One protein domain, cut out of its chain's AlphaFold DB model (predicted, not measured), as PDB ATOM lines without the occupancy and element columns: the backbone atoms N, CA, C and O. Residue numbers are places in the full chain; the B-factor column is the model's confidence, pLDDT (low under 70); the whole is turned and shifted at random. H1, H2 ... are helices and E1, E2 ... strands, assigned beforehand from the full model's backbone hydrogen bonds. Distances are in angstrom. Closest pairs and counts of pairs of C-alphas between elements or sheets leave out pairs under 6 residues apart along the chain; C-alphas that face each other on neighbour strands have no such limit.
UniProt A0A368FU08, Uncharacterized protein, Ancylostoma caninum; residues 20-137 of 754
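What this domain is: This is residues 20 to 137 of the 754 residues of an uncharacterized protein of Ancylostoma caninum (UniProt A0A368FU08). A small, flat parallel sheet of three strands, E1, E2 and E3, forms the core, with helix H4 packed along one face and loops from the long links, among them residues 83 to 88 and 106 to 112, over the other. H3 grazes the sheet at E1, while the first part, with H1 and H2, makes a wide arch away from the sheet, of which residues 37 to 49 stick out. The printed part has 118 residues, with four named helices and three named strands in the order H1 H2 H3 E1 E2 E3 H4; the sheet runs E1 E2 E3, all parallel. The class is mixed, helices and strands, with under half of the residues in named elements. The whole is compact, with a radius of gyration of the C-alphas of 14.6 A and spans of 37 by 34 by 32 A.

How they stand to each other: In the sheet, the inner strand E2, residues 95 to 100, is parallel to the edge strand E1, residues 70 to 75, at 14 degrees; N 73 and O 97 are within hydrogen-bond range at 2.8 A, as are N 99 and O 73 at 2.8 A. On its other side E2 is parallel to the edge strand E3, residues 115 to 118, at 16 degrees, with N 100 and O 117 at 2.8 A. H4, residues 125 to 136, is on the sheet at a height over the sheet of 9.4 A, in two layers, a helix on one face of a sheet. It lies over E2 and E3 and runs along the strands, at 0 degrees to E2 on the local plane. The closest C-alphas of H4 and E3 are those of Ala 134 and Val 115, 6.2 A apart; those of H4 and E2 are Ala 134 and Val 97, 6.4 A apart. H3, residues 51 to 60, only grazes the sheet; its closest C-alpha to E1 is that of Thr 51, 7.3 A from that of Ser 75. H1, residues 20 to 24, and H2, residues 30 to 38, are not on the sheet and are apart from each other. In H1, H2, H3 and H4 every O i to N i+4 pair is within hydrogen-bond range.

Where its parts are: H1 begins at C-alpha 20, (9.587, 32.912, -20.202). H2 is 12.2 A from first to last C-alpha and H3 14.5 A. E1 measures 16.7 A from C-alpha 70, (1.807, 29.895, -8.261), and E2 16.3 A. E3 is 10.0 A long. H4, 16.2 A long, ends at C-alpha 136, (-5.644, 27.456, -2.941).

The domain as a whole: The two C-alphas farthest apart are those of Asp 46 and Gly 137, 38.8 A. The links H2 to H3, E1 to E2 and E2 to E3 are long. The printed part has no cut, and no printed residue has a pLDDT under 70.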
ATOM      1  N   ASP A  20       9.547  31.456 -20.021       88.38
ATOM      2  CA  ASP A  20       9.587  32.912 -20.202       88.38
ATOM      3  C   ASP A  20       8.549  33.421 -21.209       88.38
ATOM      4  O   ASP A  20       7.993  34.503 -21.009       88.38
ATOM      5  N   ALA A  21       8.261  32.666 -22.275       87.88
ATOM      6  CA  ALA A  21       7.195  33.004 -23.218       87.88
ATOM      7  C   ALA A  21       5.818  32.899 -22.544       87.88
ATOM      8  O   ALA A  21       5.056  33.863 -22.578       87.88
ATOM      9  N   ALA A  22       5.548  31.798 -21.836       90.81
ATOM     10  CA  ALA A  22       4.320  31.596 -21.066       90.81
ATOM     11  C   ALA A  22       4.089  32.714 -20.034       90.81
ATOM     12  O   ALA A  22       2.991  33.251 -19.924       90.81
ATOM     13  N   LEU A  23       5.148  33.142 -19.339       90.94
ATOM     14  CA  LEU A  23       5.096  34.273 -18.413       90.94
ATOM     15  C   LEU A  23       4.916  35.631 -19.114       90.94
ATOM     16  O   LEU A  23       4.507  36.589 -18.467       90.94
ATOM     17  N   ASN A  24       5.265  35.786 -20.395       89.12
ATOM     18  CA  ASN A  24       4.955  37.002 -21.165       89.12
ATOM     19  C   ASN A  24       3.539  36.966 -21.771       89.12
ATOM     20  O   ASN A  24       2.983  38.030 -22.031       89.12
ATOM     21  N   SER A  25       2.952  35.779 -21.926       89.06
ATOM     22  CA  SER A  25       1.595  35.531 -22.428       89.06
ATOM     23  C   SER A  25       0.668  35.016 -21.318       89.06
ATOM     24  O   SER A  25      -0.015  34.010 -21.475       89.06
ATOM     25  N   MET A  26       0.659  35.710 -20.178       90.88
ATOM     26  CA  MET A  26      -0.300  35.476 -19.093       90.88
ATOM     27  C   MET A  26      -1.669  36.052 -19.492       90.88
ATOM     28  O   MET A  26      -1.765  37.254 -19.729       90.88
ATOM     29  N   MET A  27      -2.703  35.215 -19.535       92.19
ATOM     30  CA  MET A  27      -4.067  35.537 -19.984       92.19
ATOM     31  C   MET A  27      -5.019  35.625 -18.780       92.19
ATOM     32  O   MET A  27      -4.930  34.779 -17.888       92.19
ATOM     33  N   ASP A  28      -5.901  36.629 -18.723       90.31
ATOM     34  CA  ASP A  28      -6.992  36.757 -17.734       90.31
ATOM     35  C   ASP A  28      -8.381  36.356 -18.262       90.31
ATOM     36  O   ASP A  28      -9.287  36.127 -17.456       90.31
ATOM     37  N   GLU A  29      -8.551  36.201 -19.577       84.94
ATOM     38  CA  GLU A  29      -9.770  35.642 -20.174       84.94
ATOM     39  C   GLU A  29      -9.670  34.111 -20.323       84.94
ATOM     40  O   GLU A  29      -8.624  33.559 -20.674       84.94
ATOM     41  N   TYR A  30     -10.772  33.411 -20.025       80.25
ATOM     42  CA  TYR A  30     -10.849  31.943 -20.078       80.25
ATOM     43  C   TYR A  30     -10.678  31.420 -21.510       80.25
ATOM     44  O   TYR A  30      -9.910  30.484 -21.727       80.25
ATOM     45  N   ASP A  31     -11.332  32.065 -22.476       74.12
ATOM     46  CA  ASP A  31     -11.347  31.657 -23.884       74.12
ATOM     47  C   ASP A  31      -9.942  31.716 -24.515       74.12
ATOM     48  O   ASP A  31      -9.557  30.806 -25.249       74.12
ATOM     49  N   ASP A  32      -9.135  32.727 -24.164       82.00
ATOM     50  CA  ASP A  32      -7.730  32.851 -24.582       82.00
ATOM     51  C   ASP A  32      -6.874  31.690 -24.040       82.00
ATOM     52  O   ASP A  32      -6.123  31.046 -24.783       82.00
ATOM     53  N   PHE A  33      -7.015  31.374 -22.745       84.94
ATOM     54  CA  PHE A  33      -6.284  30.274 -22.109       84.94
ATOM     55  C   PHE A  33      -6.714  28.905 -22.659       84.94
ATOM     56  O   PHE A  33      -5.867  28.044 -22.909       84.94
ATOM     57  N   MET A  34      -8.013  28.715 -22.916       79.81
ATOM     58  CA  MET A  34      -8.545  27.516 -23.566       79.81
ATOM     59  C   MET A  34      -8.071  27.391 -25.015       79.81
ATOM     60  O   MET A  34      -7.668  26.304 -25.419       79.81
ATOM     61  N   GLY A  35      -8.017  28.489 -25.774       79.31
ATOM     62  CA  GLY A  35      -7.424  28.507 -27.112       79.31
ATOM     63  C   GLY A  35      -5.973  28.019 -27.104       79.31
ATOM     64  O   GLY A  35      -5.588  27.203 -27.940       79.31
ATOM     65  N   LYS A  36      -5.183  28.426 -26.102       81.25
ATOM     66  CA  LYS A  36      -3.805  27.937 -25.923       81.25
ATOM     67  C   LYS A  36      -3.707  26.480 -25.469       81.25
ATOM     68  O   LYS A  36      -2.737  25.824 -25.840       81.25
ATOM     69  N   LEU A  37      -4.685  25.955 -24.728       81.00
ATOM     70  CA  LEU A  37      -4.771  24.520 -24.424       81.00
ATOM     71  C   LEU A  37      -5.148  23.686 -25.658       81.00
ATOM     72  O   LEU A  37      -4.592  22.608 -25.845       81.00
ATOM     73  N   VAL A  38      -6.045  24.180 -26.516       75.88
ATOM     74  CA  VAL A  38      -6.456  23.498 -27.759       75.88
ATOM     75  C   VAL A  38      -5.337  23.497 -28.813       75.88
ATOM     76  O   VAL A  38      -5.249  22.560 -29.598       75.88
ATOM     77  N   GLU A  39      -4.425  24.475 -28.789       75.94
ATOM     78  CA  GLU A  39      -3.187  24.464 -29.592       75.94
ATOM     79  C   GLU A  39      -2.169  23.366 -29.188       75.94
ATOM     80  O   GLU A  39      -1.157  23.202 -29.872       75.94
ATOM     81  N   LEU A  40      -2.388  22.609 -28.102       78.25
ATOM     82  CA  LEU A  40      -1.481  21.535 -27.671       78.25
ATOM     83  C   LEU A  40      -1.713  20.220 -28.435       78.25
ATOM     84  O   LEU A  40      -2.148  19.216 -27.870       78.25
ATOM     85  N   GLU A  41      -1.369  20.205 -29.722       71.56
ATOM     86  CA  GLU A  41      -1.332  18.968 -30.511       71.56
ATOM     87  C   GLU A  41      -0.133  18.075 -30.116       71.56
ATOM     88  O   GLU A  41       0.964  18.563 -29.808       71.56
ATOM     89  N   TYR A  42      -0.354  16.752 -30.122       78.50
ATOM     90  CA  TYR A  42       0.700  15.741 -29.992       78.50
ATOM     91  C   TYR A  42       1.426  15.575 -31.328       78.50
ATOM     92  O   TYR A  42       0.792  15.253 -32.333       78.50
ATOM     93  N   GLU A  43       2.753  15.704 -31.322       75.38
ATOM     94  CA  GLU A  43       3.586  15.463 -32.504       75.38
ATOM     95  C   GLU A  43       4.818  14.602 -32.191       75.38
ATOM     96  O   GLU A  43       5.561  14.842 -31.234       75.38
ATOM     97  N   GLU A  44       5.048  13.589 -33.030       78.94
ATOM     98  CA  GLU A  44       6.145  12.622 -32.912       78.94
ATOM     99  C   GLU A  44       7.488  13.251 -33.339       78.94
ATOM    100  O   GLU A  44       8.006  13.026 -34.428       78.94
ATOM    101  N   ILE A  45       8.023  14.104 -32.465       83.69
ATOM    102  CA  ILE A  45       9.359  14.708 -32.561       83.69
ATOM    103  C   ILE A  45      10.430  13.671 -32.177       83.69
ATOM    104  O   ILE A  45      10.269  12.990 -31.164       83.69
ATOM    105  N   ASP A  46      11.532  13.602 -32.939       83.31
ATOM    106  CA  ASP A  46      12.662  12.676 -32.711       83.31
ATOM    107  C   ASP A  46      13.353  12.876 -31.344       83.31
ATOM    108  O   ASP A  46      13.700  11.912 -30.660       83.31
ATOM    109  N   GLU A  47      13.544  14.136 -30.936       86.31
ATOM    110  CA  GLU A  47      14.148  14.543 -29.657       86.31
ATOM    111  C   GLU A  47      13.140  15.377 -28.831       86.31
ATOM    112  O   GLU A  47      13.233  16.607 -28.774       86.31
ATOM    113  N   PRO A  48      12.120  14.740 -28.220       89.44
ATOM    114  CA  PRO A  48      11.097  15.423 -27.433       89.44
ATOM    115  C   PRO A  48      11.671  15.883 -26.087       89.44
ATOM    116  O   PRO A  48      12.481  15.188 -25.471       89.44
ATOM    117  N   LEU A  49      11.224  17.034 -25.576       89.44
ATOM    118  CA  LEU A  49      11.787  17.567 -24.332       89.44
ATOM    119  C   LEU A  49      11.407  16.697 -23.121       89.44
ATOM    120  O   LEU A  49      10.221  16.554 -22.819       89.44
ATOM    121  N   SER A  50      12.386  16.142 -22.399       93.31
ATOM    122  CA  SER A  50      12.085  15.246 -21.278       93.31
ATOM    123  C   SER A  50      11.552  15.999 -20.055       93.31
ATOM    124  O   SER A  50      11.775  17.196 -19.867       93.31
ATOM    125  N   THR A  51      10.883  15.270 -19.159       95.69
ATOM    126  CA  THR A  51      10.415  15.806 -17.873       95.69
ATOM    127  C   THR A  51      11.556  16.378 -17.022       95.69
ATOM    128  O   THR A  51      11.329  17.334 -16.288       95.69
ATOM    129  N   ALA A  52      12.778  15.838 -17.122       95.19
ATOM    130  CA  ALA A  52      13.932  16.369 -16.396       95.19
ATOM    131  C   ALA A  52      14.377  17.721 -16.978       95.19
ATOM    132  O   ALA A  52      14.408  18.712 -16.252       95.19
ATOM    133  N   ASP A  53      14.595  17.789 -18.296       94.44
ATOM    134  CA  ASP A  53      15.004  19.016 -19.003       94.44
ATOM    135  C   ASP A  53      13.949  20.135 -18.904       94.44
ATOM    136  O   ASP A  53      14.261  21.328 -19.027       94.44
ATOM    137  N   ALA A  54      12.682  19.750 -18.710       95.75
ATOM    138  CA  ALA A  54      11.576  20.663 -18.479       95.75
ATOM    139  C   ALA A  54      11.600  21.265 -17.064       95.75
ATOM    140  O   ALA A  54      11.437  22.476 -16.909       95.75
ATOM    141  N   ILE A  55      11.863  20.444 -16.040       97.00
ATOM    142  CA  ILE A  55      12.065  20.914 -14.661       97.00
ATOM    143  C   ILE A  55      13.309  21.810 -14.578       97.00
ATOM    144  O   ILE A  55      13.256  22.854 -13.931       97.00
ATOM    145  N   GLU A  56      14.402  21.466 -15.265       95.81
ATOM    146  CA  GLU A  56      15.616  22.295 -15.299       95.81
ATOM    147  C   GLU A  56      15.352  23.682 -15.903       95.81
ATOM    148  O   GLU A  56      15.670  24.687 -15.267       95.81
ATOM    149  N   ARG A  57      14.647  23.774 -17.042       95.44
ATOM    150  CA  ARG A  57      14.226  25.074 -17.608       95.44
ATOM    151  C   ARG A  57      13.371  25.890 -16.644       95.44
ATOM    152  O   ARG A  57      13.597  27.091 -16.507       95.44
ATOM    153  N   ILE A  58      12.409  25.266 -15.958       96.06
ATOM    154  CA  ILE A  58      11.601  25.959 -14.941       96.06
ATOM    155  C   ILE A  58      12.496  26.476 -13.806       96.06
ATOM    156  O   ILE A  58      12.336  27.616 -13.378       96.06
ATOM    157  N   ASN A  59      13.465  25.678 -13.352       95.88
ATOM    158  CA  ASN A  59      14.380  26.056 -12.275       95.88
ATOM    159  C   ASN A  59      15.255  27.274 -12.629       95.88
ATOM    160  O   ASN A  59      15.543  28.094 -11.754       95.88
ATOM    161  N   GLU A  60      15.648  27.409 -13.897       94.81
ATOM    162  CA  GLU A  60      16.454  28.528 -14.404       94.81
ATOM    163  C   GLU A  60      15.634  29.810 -14.675       94.81
ATOM    164  O   GLU A  60      16.172  30.916 -14.552       94.81
ATOM    165  N   THR A  61      14.337  29.677 -14.980       93.56
ATOM    166  CA  THR A  61      13.413  30.748 -15.423       93.56
ATOM    167  C   THR A  61      13.377  31.970 -14.493       93.56
ATOM    168  O   THR A  61      13.237  31.833 -13.279       93.56
ATOM    169  N   TYR A  62      13.428  33.189 -15.052       91.62
ATOM    170  CA  TYR A  62      13.630  34.423 -14.276       91.62
ATOM    171  C   TYR A  62      12.434  35.389 -14.307       91.62
ATOM    172  O   TYR A  62      12.195  36.085 -15.293       91.62
ATOM    173  N   ASP A  63      11.708  35.524 -13.188       91.38
ATOM    174  CA  ASP A  63      10.504  36.370 -13.116       91.38
ATOM    175  C   ASP A  63      10.651  37.615 -12.224       91.38
ATOM    176  O   ASP A  63       9.978  37.791 -11.203       91.38
ATOM    177  N   ASN A  64      11.505  38.547 -12.656       84.38
ATOM    178  CA  ASN A  64      11.672  39.850 -11.998       84.38
ATOM    179  C   ASN A  64      10.399  40.719 -11.981       84.38
ATOM    180  O   ASN A  64      10.256  41.568 -11.099       84.38
ATOM    181  N   ARG A  65       9.470  40.501 -12.921       86.50
ATOM    182  CA  ARG A  65       8.179  41.202 -13.006       86.50
ATOM    183  C   ARG A  65       7.117  40.627 -12.059       86.50
ATOM    184  O   ARG A  65       6.094  41.279 -11.879       86.50
ATOM    185  N   ARG A  66       7.362  39.465 -11.430       88.62
ATOM    186  CA  ARG A  66       6.433  38.771 -10.509       88.62
ATOM    187  C   ARG A  66       5.057  38.502 -11.137       88.62
ATOM    188  O   ARG A  66       4.020  38.722 -10.513       88.62
ATOM    189  N   ARG A  67       5.080  38.059 -12.394       91.00
ATOM    190  CA  ARG A  67       3.921  37.711 -13.225       91.00
ATOM    191  C   ARG A  67       3.257  36.427 -12.725       91.00
ATOM    192  O   ARG A  67       2.034  36.363 -12.699       91.00
ATOM    193  N   ALA A  68       4.045  35.462 -12.244       92.31
ATOM    194  CA  ALA A  68       3.542  34.263 -11.577       92.31
ATOM    195  C   ALA A  68       3.798  34.288 -10.061       92.31
ATOM    196  O   ALA A  68       4.861  34.685  -9.584       92.31
ATOM    197  N   ASN A  69       2.814  33.810  -9.294       92.88
ATOM    198  CA  ASN A  69       2.934  33.565  -7.849       92.88
ATOM    199  C   ASN A  69       2.571  32.122  -7.440       92.88
ATOM    200  O   ASN A  69       2.741  31.755  -6.277       92.88
ATOM    201  N   CYS A  70       2.115  31.312  -8.394       94.06
ATOM    202  CA  CYS A  70       1.807  29.895  -8.261       94.06
ATOM    203  C   CYS A  70       2.365  29.173  -9.496       94.06
ATOM    204  O   CYS A  70       2.348  29.741 -10.587       94.06
ATOM    205  N   LEU A  71       2.850  27.948  -9.320       96.00
ATOM    206  CA  LEU A  71       3.219  27.036 -10.402       96.00
ATOM    207  C   LEU A  71       2.421  25.745 -10.239       96.00
ATOM    208  O   LEU A  71       2.402  25.175  -9.148       96.00
ATOM    209  N   VAL A  72       1.813  25.278 -11.327       96.88
ATOM    210  CA  VAL A  72       1.172  23.962 -11.410       96.88
ATOM    211  C   VAL A  72       1.904  23.168 -12.488       96.88
ATOM    212  O   VAL A  72       1.936  23.576 -13.645       96.88
ATOM    213  N   PHE A  73       2.543  22.071 -12.097       97.31
ATOM    214  CA  PHE A  73       3.384  21.248 -12.962       97.31
ATOM    215  C   PHE A  73       2.744  19.876 -13.168       97.31
ATOM    216  O   PHE A  73       2.594  19.116 -12.214       97.31
ATOM    217  N   PHE A  74       2.383  19.550 -14.407       95.69
ATOM    218  CA  PHE A  74       1.799  18.257 -14.762       95.69
ATOM    219  C   PHE A  74       2.871  17.299 -15.290       95.69
ATOM    220  O   PHE A  74       3.740  17.688 -16.075       95.69
ATOM    221  N   SER A  75       2.802  16.028 -14.886       94.44
ATOM    222  CA  SER A  75       3.596  14.954 -15.493       94.44
ATOM    223  C   SER A  75       2.966  13.575 -15.282       94.44
ATOM    224  O   SER A  75       2.395  13.309 -14.226       94.44
ATOM    225  N   ALA A  76       3.128  12.685 -16.264       92.12
ATOM    226  CA  ALA A  76       2.773  11.262 -16.183       92.12
ATOM    227  C   ALA A  76       4.011  10.336 -16.072       92.12
ATOM    228  O   ALA A  76       3.905   9.115 -16.230       92.12
ATOM    229  N   GLN A  77       5.198  10.918 -15.846       92.12
ATOM    230  CA  GLN A  77       6.493  10.235 -15.849       92.12
ATOM    231  C   GLN A  77       6.610   9.224 -14.701       92.12
ATOM    232  O   GLN A  77       6.948   9.574 -13.575       92.12
ATOM    233  N   GLN A  78       6.382   7.945 -15.001       90.31
ATOM    234  CA  GLN A  78       6.283   6.872 -14.001       90.31
ATOM    235  C   GLN A  78       7.566   6.679 -13.169       90.31
ATOM    236  O   GLN A  78       7.498   6.391 -11.976       90.31
ATOM    237  N   ASN A  79       8.751   6.861 -13.768       89.75
ATOM    238  CA  ASN A  79      10.013   6.845 -13.028       89.75
ATOM    239  C   ASN A  79      10.356   8.257 -12.529       89.75
ATOM    240  O   ASN A  79      11.116   8.986 -13.169       89.75
ATOM    241  N   THR A  80       9.799   8.630 -11.375       93.25
ATOM    242  CA  THR A  80      10.045   9.932 -10.729       93.25
ATOM    243  C   THR A  80      11.330   9.970  -9.901       93.25
ATOM    244  O   THR A  80      11.816  11.046  -9.569       93.25
ATOM    245  N   GLY A  81      11.934   8.812  -9.606       88.50
ATOM    246  CA  GLY A  81      13.156   8.702  -8.800       88.50
ATOM    247  C   GLY A  81      14.436   9.211  -9.475       88.50
ATOM    248  O   GLY A  81      15.468   9.284  -8.815       88.50
ATOM    249  N   VAL A  82      14.369   9.550 -10.766       87.56
ATOM    250  CA  VAL A  82      15.466  10.142 -11.555       87.56
ATOM    251  C   VAL A  82      15.234  11.619 -11.899       87.56
ATOM    252  O   VAL A  82      16.066  12.216 -12.574       87.56
ATOM    253  N   LEU A  83      14.114  12.210 -11.471       95.56
ATOM    254  CA  LEU A  83      13.789  13.602 -11.779       95.56
ATOM    255  C   LEU A  83      14.493  14.574 -10.815       95.56
ATOM    256  O   LEU A  83      14.556  14.298  -9.613       95.56
ATOM    257  N   PRO A  84      14.984  15.728 -11.307       96.00
ATOM    258  CA  PRO A  84      15.452  16.807 -10.446       96.00
ATOM    259  C   PRO A  84      14.285  17.429  -9.663       96.00
ATOM    260  O   PRO A  84      13.117  17.315 -10.038       96.00
ATOM    261  N   GLN A  85      14.598  18.113  -8.561       96.44
ATOM    262  CA  GLN A  85      13.592  18.806  -7.755       96.44
ATOM    263  C   GLN A  85      13.150  20.113  -8.434       96.44
ATOM    264  O   GLN A  85      13.980  20.893  -8.904       96.44
ATOM    265  N   LEU A  86      11.842  20.364  -8.445       95.44
ATOM    266  CA  LEU A  86      11.202  21.555  -8.992       95.44
ATOM    267  C   LEU A  86      11.392  22.737  -8.032       95.44
ATOM    268  O   LEU A  86      10.646  22.918  -7.072       95.44
ATOM    269  N   ASN A  87      12.438  23.520  -8.266       93.81
ATOM    270  CA  ASN A  87      12.966  24.528  -7.358       93.81
ATOM    271  C   ASN A  87      13.327  25.854  -8.078       93.81
ATOM    272  O   ASN A  87      14.501  26.236  -8.108       93.81
ATOM    273  N   PRO A  88      12.345  26.581  -8.648       92.88
ATOM    274  CA  PRO A  88      12.549  27.856  -9.349       92.88
ATOM    275  C   PRO A  88      12.864  29.017  -8.390       92.88
ATOM    276  O   PRO A  88      12.039  29.894  -8.129       92.88
ATOM    277  N   GLN A  89      14.096  29.044  -7.875       88.88
ATOM    278  CA  GLN A  89      14.613  30.079  -6.960       88.88
ATOM    279  C   GLN A  89      14.566  31.503  -7.550       88.88
ATOM    280  O   GLN A  89      14.532  32.488  -6.813       88.88
ATOM    281  N   ASN A  90      14.535  31.607  -8.879       90.31
ATOM    282  CA  ASN A  90      14.479  32.851  -9.643       90.31
ATOM    283  C   ASN A  90      13.045  33.408  -9.835       90.31
ATOM    284  O   ASN A  90      12.863  34.465 -10.448       90.31
ATOM    285  N   MET A  91      12.019  32.732  -9.300       89.69
ATOM    286  CA  MET A  91      10.609  33.128  -9.389       89.69
ATOM    287  C   MET A  91      10.023  33.437  -8.004       89.69
ATOM    288  O   MET A  91      10.352  32.804  -7.006       89.69
ATOM    289  N   ASN A  92       9.104  34.406  -7.912       88.69
ATOM    290  CA  ASN A  92       8.490  34.823  -6.637       88.69
ATOM    291  C   ASN A  92       7.252  33.976  -6.265       88.69
ATOM    292  O   ASN A  92       6.199  34.497  -5.884       88.69
ATOM    293  N   LEU A  93       7.379  32.654  -6.393       92.44
ATOM    294  CA  LEU A  93       6.294  31.716  -6.126       92.44
ATOM    295  C   LEU A  93       5.992  31.613  -4.628       92.44
ATOM    296  O   LEU A  93       6.873  31.388  -3.801       92.44
ATOM    297  N   LYS A  94       4.708  31.715  -4.288       92.38
ATOM    298  CA  LYS A  94       4.155  31.391  -2.966       92.38
ATOM    299  C   LYS A  94       3.746  29.922  -2.856       92.38
ATOM    300  O   LYS A  94       3.409  29.469  -1.765       92.38
ATOM    301  N   ARG A  95       3.676  29.220  -3.992       93.69
ATOM    302  CA  ARG A  95       3.058  27.903  -4.119       93.69
ATOM    303  C   ARG A  95       3.576  27.154  -5.340       93.69
ATOM    304  O   ARG A  95       3.704  27.735  -6.414       93.69
ATOM    305  N   ILE A  96       3.833  25.866  -5.149       96.44
ATOM    306  CA  ILE A  96       4.213  24.909  -6.189       96.44
ATOM    307  C   ILE A  96       3.330  23.676  -5.986       96.44
ATOM    308  O   ILE A  96       3.341  23.085  -4.904       96.44
ATOM    309  N   VAL A  97       2.560  23.316  -7.008       97.38
ATOM    310  CA  VAL A  97       1.720  22.115  -7.054       97.38
ATOM    311  C   VAL A  97       2.238  21.215  -8.170       97.38
ATOM    312  O   VAL A  97       2.436  21.684  -9.288       97.38
ATOM    313  N   ALA A  98       2.458  19.935  -7.887       97.25
ATOM    314  CA  ALA A  98       2.811  18.936  -8.891       97.25
ATOM    315  C   ALA A  98       1.668  17.926  -9.041       97.25
ATOM    316  O   ALA A  98       1.320  17.240  -8.080       97.25
ATOM    317  N   VAL A  99       1.089  17.837 -10.237       97.62
ATOM    318  CA  VAL A  99      -0.025  16.941 -10.557       97.62
ATOM    319  C   VAL A  99       0.518  15.723 -11.298       97.62
ATOM    320  O   VAL A  99       0.926  15.796 -12.461       97.62
ATOM    321  N   GLY A 100       0.567  14.599 -10.587       95.94
ATOM    322  CA  GLY A 100       1.055  13.321 -11.084       95.94
ATOM    323  C   GLY A 100      -0.053  12.549 -11.785       95.94
ATOM    324  O   GLY A 100      -0.733  11.745 -11.154       95.94
ATOM    325  N   PHE A 101      -0.228  12.792 -13.082       90.25
ATOM    326  CA  PHE A 101      -1.250  12.138 -13.900       90.25
ATOM    327  C   PHE A 101      -0.949  10.644 -14.098       90.25
ATOM    328  O   PHE A 101       0.198  10.211 -13.956       90.25
ATOM    329  N   ASN A 102      -1.967   9.840 -14.418       88.06
ATOM    330  CA  ASN A 102      -1.869   8.377 -14.473       88.06
ATOM    331  C   ASN A 102      -1.233   7.771 -13.197       88.06
ATOM    332  O   ASN A 102      -0.288   6.984 -13.259       88.06
ATOM    333  N   SER A 103      -1.736   8.180 -12.028       86.94
ATOM    334  CA  SER A 103      -1.297   7.736 -10.691       86.94
ATOM    335  C   SER A 103       0.205   7.924 -10.402       86.94
ATOM    336  O   SER A 103       0.798   7.168  -9.632       86.94
ATOM    337  N   THR A 104       0.843   8.927 -11.015       92.06
ATOM    338  CA  THR A 104       2.277   9.208 -10.824       92.06
ATOM    339  C   THR A 104       2.541   9.814  -9.437       92.06
ATOM    340  O   THR A 104       1.820  10.713  -9.000       92.06
ATOM    341  N   ASP A 105       3.594   9.370  -8.740       93.94
ATOM    342  CA  ASP A 105       4.027   9.944  -7.453       93.94
ATOM    343  C   ASP A 105       5.126  11.008  -7.638       93.94
ATOM    344  O   ASP A 105       6.321  10.698  -7.704       93.94
ATOM    345  N   LEU A 106       4.717  12.279  -7.679       95.38
ATOM    346  CA  LEU A 106       5.608  13.446  -7.746       95.38
ATOM    347  C   LEU A 106       6.027  13.989  -6.359       95.38
ATOM    348  O   LEU A 106       6.629  15.062  -6.285       95.38
ATOM    349  N   SER A 107       5.774  13.274  -5.252       94.12
ATOM    350  CA  SER A 107       6.090  13.740  -3.883       94.12
ATOM    351  C   SER A 107       7.571  14.059  -3.639       94.12
ATOM    352  O   SER A 107       7.895  14.877  -2.781       94.12
ATOM    353  N   LYS A 108       8.475  13.447  -4.414       93.12
ATOM    354  CA  LYS A 108       9.930  13.692  -4.370       93.12
ATOM    355  C   LYS A 108      10.393  14.814  -5.304       93.12
ATOM    356  O   LYS A 108      11.516  15.285  -5.165       93.12
ATOM    357  N   VAL A 109       9.541  15.224  -6.246       96.00
ATOM    358  CA  VAL A 109       9.826  16.273  -7.238       96.00
ATOM    359  C   VAL A 109       9.504  17.656  -6.672       96.00
ATOM    360  O   VAL A 109      10.173  18.625  -7.014       96.00
ATOM    361  N   VAL A 110       8.523  17.770  -5.773       94.69
ATOM    362  CA  VAL A 110       8.206  19.044  -5.105       94.69
ATOM    363  C   VAL A 110       9.275  19.450  -4.072       94.69
ATOM    364  O   VAL A 110       9.915  18.588  -3.461       94.69
ATOM    365  N   PRO A 111       9.482  20.761  -3.845       91.69
ATOM    366  CA  PRO A 111      10.332  21.264  -2.773       91.69
ATOM    367  C   PRO A 111       9.579  21.255  -1.427       91.69
ATOM    368  O   PRO A 111       8.350  21.141  -1.410       91.69
ATOM    369  N   PRO A 112      10.266  21.418  -0.281       86.44
ATOM    370  CA  PRO A 112       9.608  21.545   1.019       86.44
ATOM    371  C   PRO A 112       8.578  22.689   1.032       86.44
ATOM    372  O   PRO A 112       8.930  23.849   0.827       86.44
ATOM    373  N   GLY A 113       7.306  22.361   1.277       84.00
ATOM    374  CA  GLY A 113       6.181  23.307   1.219       84.00
ATOM    375  C   GLY A 113       5.453  23.372  -0.133       84.00
ATOM    376  O   GLY A 113       4.415  24.027  -0.222       84.00
ATOM    377  N   GLY A 114       5.947  22.679  -1.163       92.62
ATOM    378  CA  GLY A 114       5.154  22.319  -2.337       92.62
ATOM    379  C   GLY A 114       4.224  21.134  -2.050       92.62
ATOM    380  O   GLY A 114       4.428  20.391  -1.089       92.62
ATOM    381  N   VAL A 115       3.201  20.956  -2.886       95.88
ATOM    382  CA  VAL A 115       2.176  19.910  -2.735       95.88
ATOM    383  C   VAL A 115       2.173  19.014  -3.969       95.88
ATOM    384  O   VAL A 115       2.079  19.512  -5.087       95.88
ATOM    385  N   ALA A 116       2.257  17.699  -3.783       95.94
ATOM    386  CA  ALA A 116       2.063  16.732  -4.859       95.94
ATOM    387  C   ALA A 116       0.667  16.104  -4.747       95.94
ATOM    388  O   ALA A 116       0.292  15.633  -3.674       95.94
ATOM    389  N   VAL A 117      -0.078  16.084  -5.851       95.69
ATOM    390  CA  VAL A 117      -1.392  15.439  -5.969       95.69
ATOM    391  C   VAL A 117      -1.276  14.369  -7.048       95.69
ATOM    392  O   VAL A 117      -0.908  14.676  -8.180       95.69
ATOM    393  N   SER A 118      -1.539  13.109  -6.706       93.50
ATOM    394  CA  SER A 118      -1.549  12.013  -7.680       93.50
ATOM    395  C   SER A 118      -2.968  11.830  -8.202       93.50
ATOM    396  O   SER A 118      -3.899  11.740  -7.406       93.50
ATOM    397  N   VAL A 119      -3.130  11.816  -9.524       91.06
ATOM    398  CA  VAL A 119      -4.427  11.844 -10.212       91.06
ATOM    399  C   VAL A 119      -4.484  10.679 -11.193       91.06
ATOM    400  O   VAL A 119      -3.510  10.395 -11.895       91.06
ATOM    401  N   LYS A 120      -5.612   9.968 -11.231       84.56
ATOM    402  CA  LYS A 120      -5.801   8.810 -12.115       84.56
ATOM    403  C   LYS A 120      -5.861   9.219 -13.588       84.56
ATOM    404  O   LYS A 120      -5.924  10.398 -13.919       84.56
ATOM    405  N   TYR A 121      -5.834   8.232 -14.480       72.62
ATOM    406  CA  TYR A 121      -6.117   8.465 -15.897       72.62
ATOM    407  C   TYR A 121      -7.617   8.749 -16.106       72.62
ATOM    408  O   TYR A 121      -7.993   9.705 -16.776       72.62
ATOM    409  N   ASP A 122      -8.461   7.956 -15.444       75.31
ATOM    410  CA  ASP A 122      -9.908   8.101 -15.277       75.31
ATOM    411  C   ASP A 122     -10.245   9.007 -14.075       75.31
ATOM    412  O   ASP A 122     -10.886   8.585 -13.112       75.31
ATOM    413  N   TYR A 123      -9.739  10.243 -14.094       78.25
ATOM    414  CA  TYR A 123      -9.921  11.189 -12.990       78.25
ATOM    415  C   TYR A 123     -11.393  11.583 -12.780       78.25
ATOM    416  O   TYR A 123     -12.183  11.651 -13.724       78.25
ATOM    417  N   VAL A 124     -11.750  11.870 -11.527       77.19
ATOM    418  CA  VAL A 124     -13.101  12.300 -11.122       77.19
ATOM    419  C   VAL A 124     -13.102  13.738 -10.596       77.19
ATOM    420  O   VAL A 124     -12.046  14.306 -10.326       77.19
ATOM    421  N   ASP A 125     -14.285  14.325 -10.401       75.12
ATOM    422  CA  ASP A 125     -14.427  15.696  -9.883       75.12
ATOM    423  C   ASP A 125     -13.696  15.893  -8.532       75.12
ATOM    424  O   ASP A 125     -13.064  16.925  -8.323       75.12
ATOM    425  N   GLU A 126     -13.667  14.872  -7.662       80.12
ATOM    426  CA  GLU A 126     -12.905  14.870  -6.395       80.12
ATOM    427  C   GLU A 126     -11.380  15.006  -6.612       80.12
ATOM    428  O   GLU A 126     -10.693  15.634  -5.807       80.12
ATOM    429  N   ASP A 127     -10.823  14.482  -7.712       85.62
ATOM    430  CA  ASP A 127      -9.405  14.678  -8.047       85.62
ATOM    431  C   ASP A 127      -9.139  16.135  -8.482       85.62
ATOM    432  O   ASP A 127      -8.104  16.715  -8.139       85.62
ATOM    433  N   VAL A 128     -10.092  16.758  -9.187       87.88
ATOM    434  CA  VAL A 128     -10.024  18.174  -9.593       87.88
ATOM    435  C   VAL A 128     -10.161  19.095  -8.380       87.88
ATOM    436  O   VAL A 128      -9.382  20.041  -8.242       87.88
ATOM    437  N   GLU A 129     -11.087  18.802  -7.462       87.31
ATOM    438  CA  GLU A 129     -11.212  19.512  -6.184       87.31
ATOM    439  C   GLU A 129      -9.922  19.404  -5.362       87.31
ATOM    440  O   GLU A 129      -9.440  20.417  -4.861       87.31
ATOM    441  N   ASN A 130      -9.281  18.232  -5.311       89.06
ATOM    442  CA  ASN A 130      -7.993  18.043  -4.638       89.06
ATOM    443  C   ASN A 130      -6.841  18.860  -5.259       89.06
ATOM    444  O   ASN A 130      -6.015  19.421  -4.531       89.06
ATOM    445  N   VAL A 131      -6.785  18.979  -6.590       93.25
ATOM    446  CA  VAL A 131      -5.817  19.861  -7.271       93.25
ATOM    447  C   VAL A 131      -6.124  21.338  -6.991       93.25
ATOM    448  O   VAL A 131      -5.207  22.109  -6.703       93.25
ATOM    449  N   MET A 132      -7.397  21.740  -6.998       92.38
ATOM    450  CA  MET A 132      -7.810  23.101  -6.636       92.38
ATOM    451  C   MET A 132      -7.499  23.422  -5.169       92.38
ATOM    452  O   MET A 132      -7.012  24.513  -4.868       92.38
ATOM    453  N   ASP A 133      -7.683  22.474  -4.253       89.62
ATOM    454  CA  ASP A 133      -7.321  22.604  -2.841       89.62
ATOM    455  C   ASP A 133      -5.818  22.811  -2.670       89.62
ATOM    456  O   ASP A 133      -5.415  23.752  -1.980       89.62
ATOM    457  N   ALA A 134      -4.988  22.047  -3.384       93.44
ATOM    458  CA  ALA A 134      -3.549  22.282  -3.434       93.44
ATOM    459  C   ALA A 134      -3.215  23.696  -3.955       93.44
ATOM    460  O   ALA A 134      -2.390  24.388  -3.354       93.44
ATOM    461  N   ILE A 135      -3.886  24.157  -5.022       93.19
ATOM    462  CA  ILE A 135      -3.700  25.485  -5.644       93.19
ATOM    463  C   ILE A 135      -4.150  26.632  -4.724       93.19
ATOM    464  O   ILE A 135      -3.500  27.682  -4.694       93.19
ATOM    465  N   PHE A 136      -5.203  26.458  -3.923       90.56
ATOM    466  CA  PHE A 136      -5.644  27.456  -2.941       90.56
ATOM    467  C   PHE A 136      -4.895  27.357  -1.600       90.56
ATOM    468  O   PHE A 136      -4.756  28.368  -0.904       90.56
ATOM    469  N   GLY A 137      -4.292  26.206  -1.293       86.50
ATOM    470  CA  GLY A 137      -3.626  25.911  -0.021       86.50
ATOM    471  C   GLY A 137      -4.584  25.455   1.073       86.50
ATOM    472  O   GLY A 137      -4.381  25.801   2.236       86.50
TER     473      GLY A 137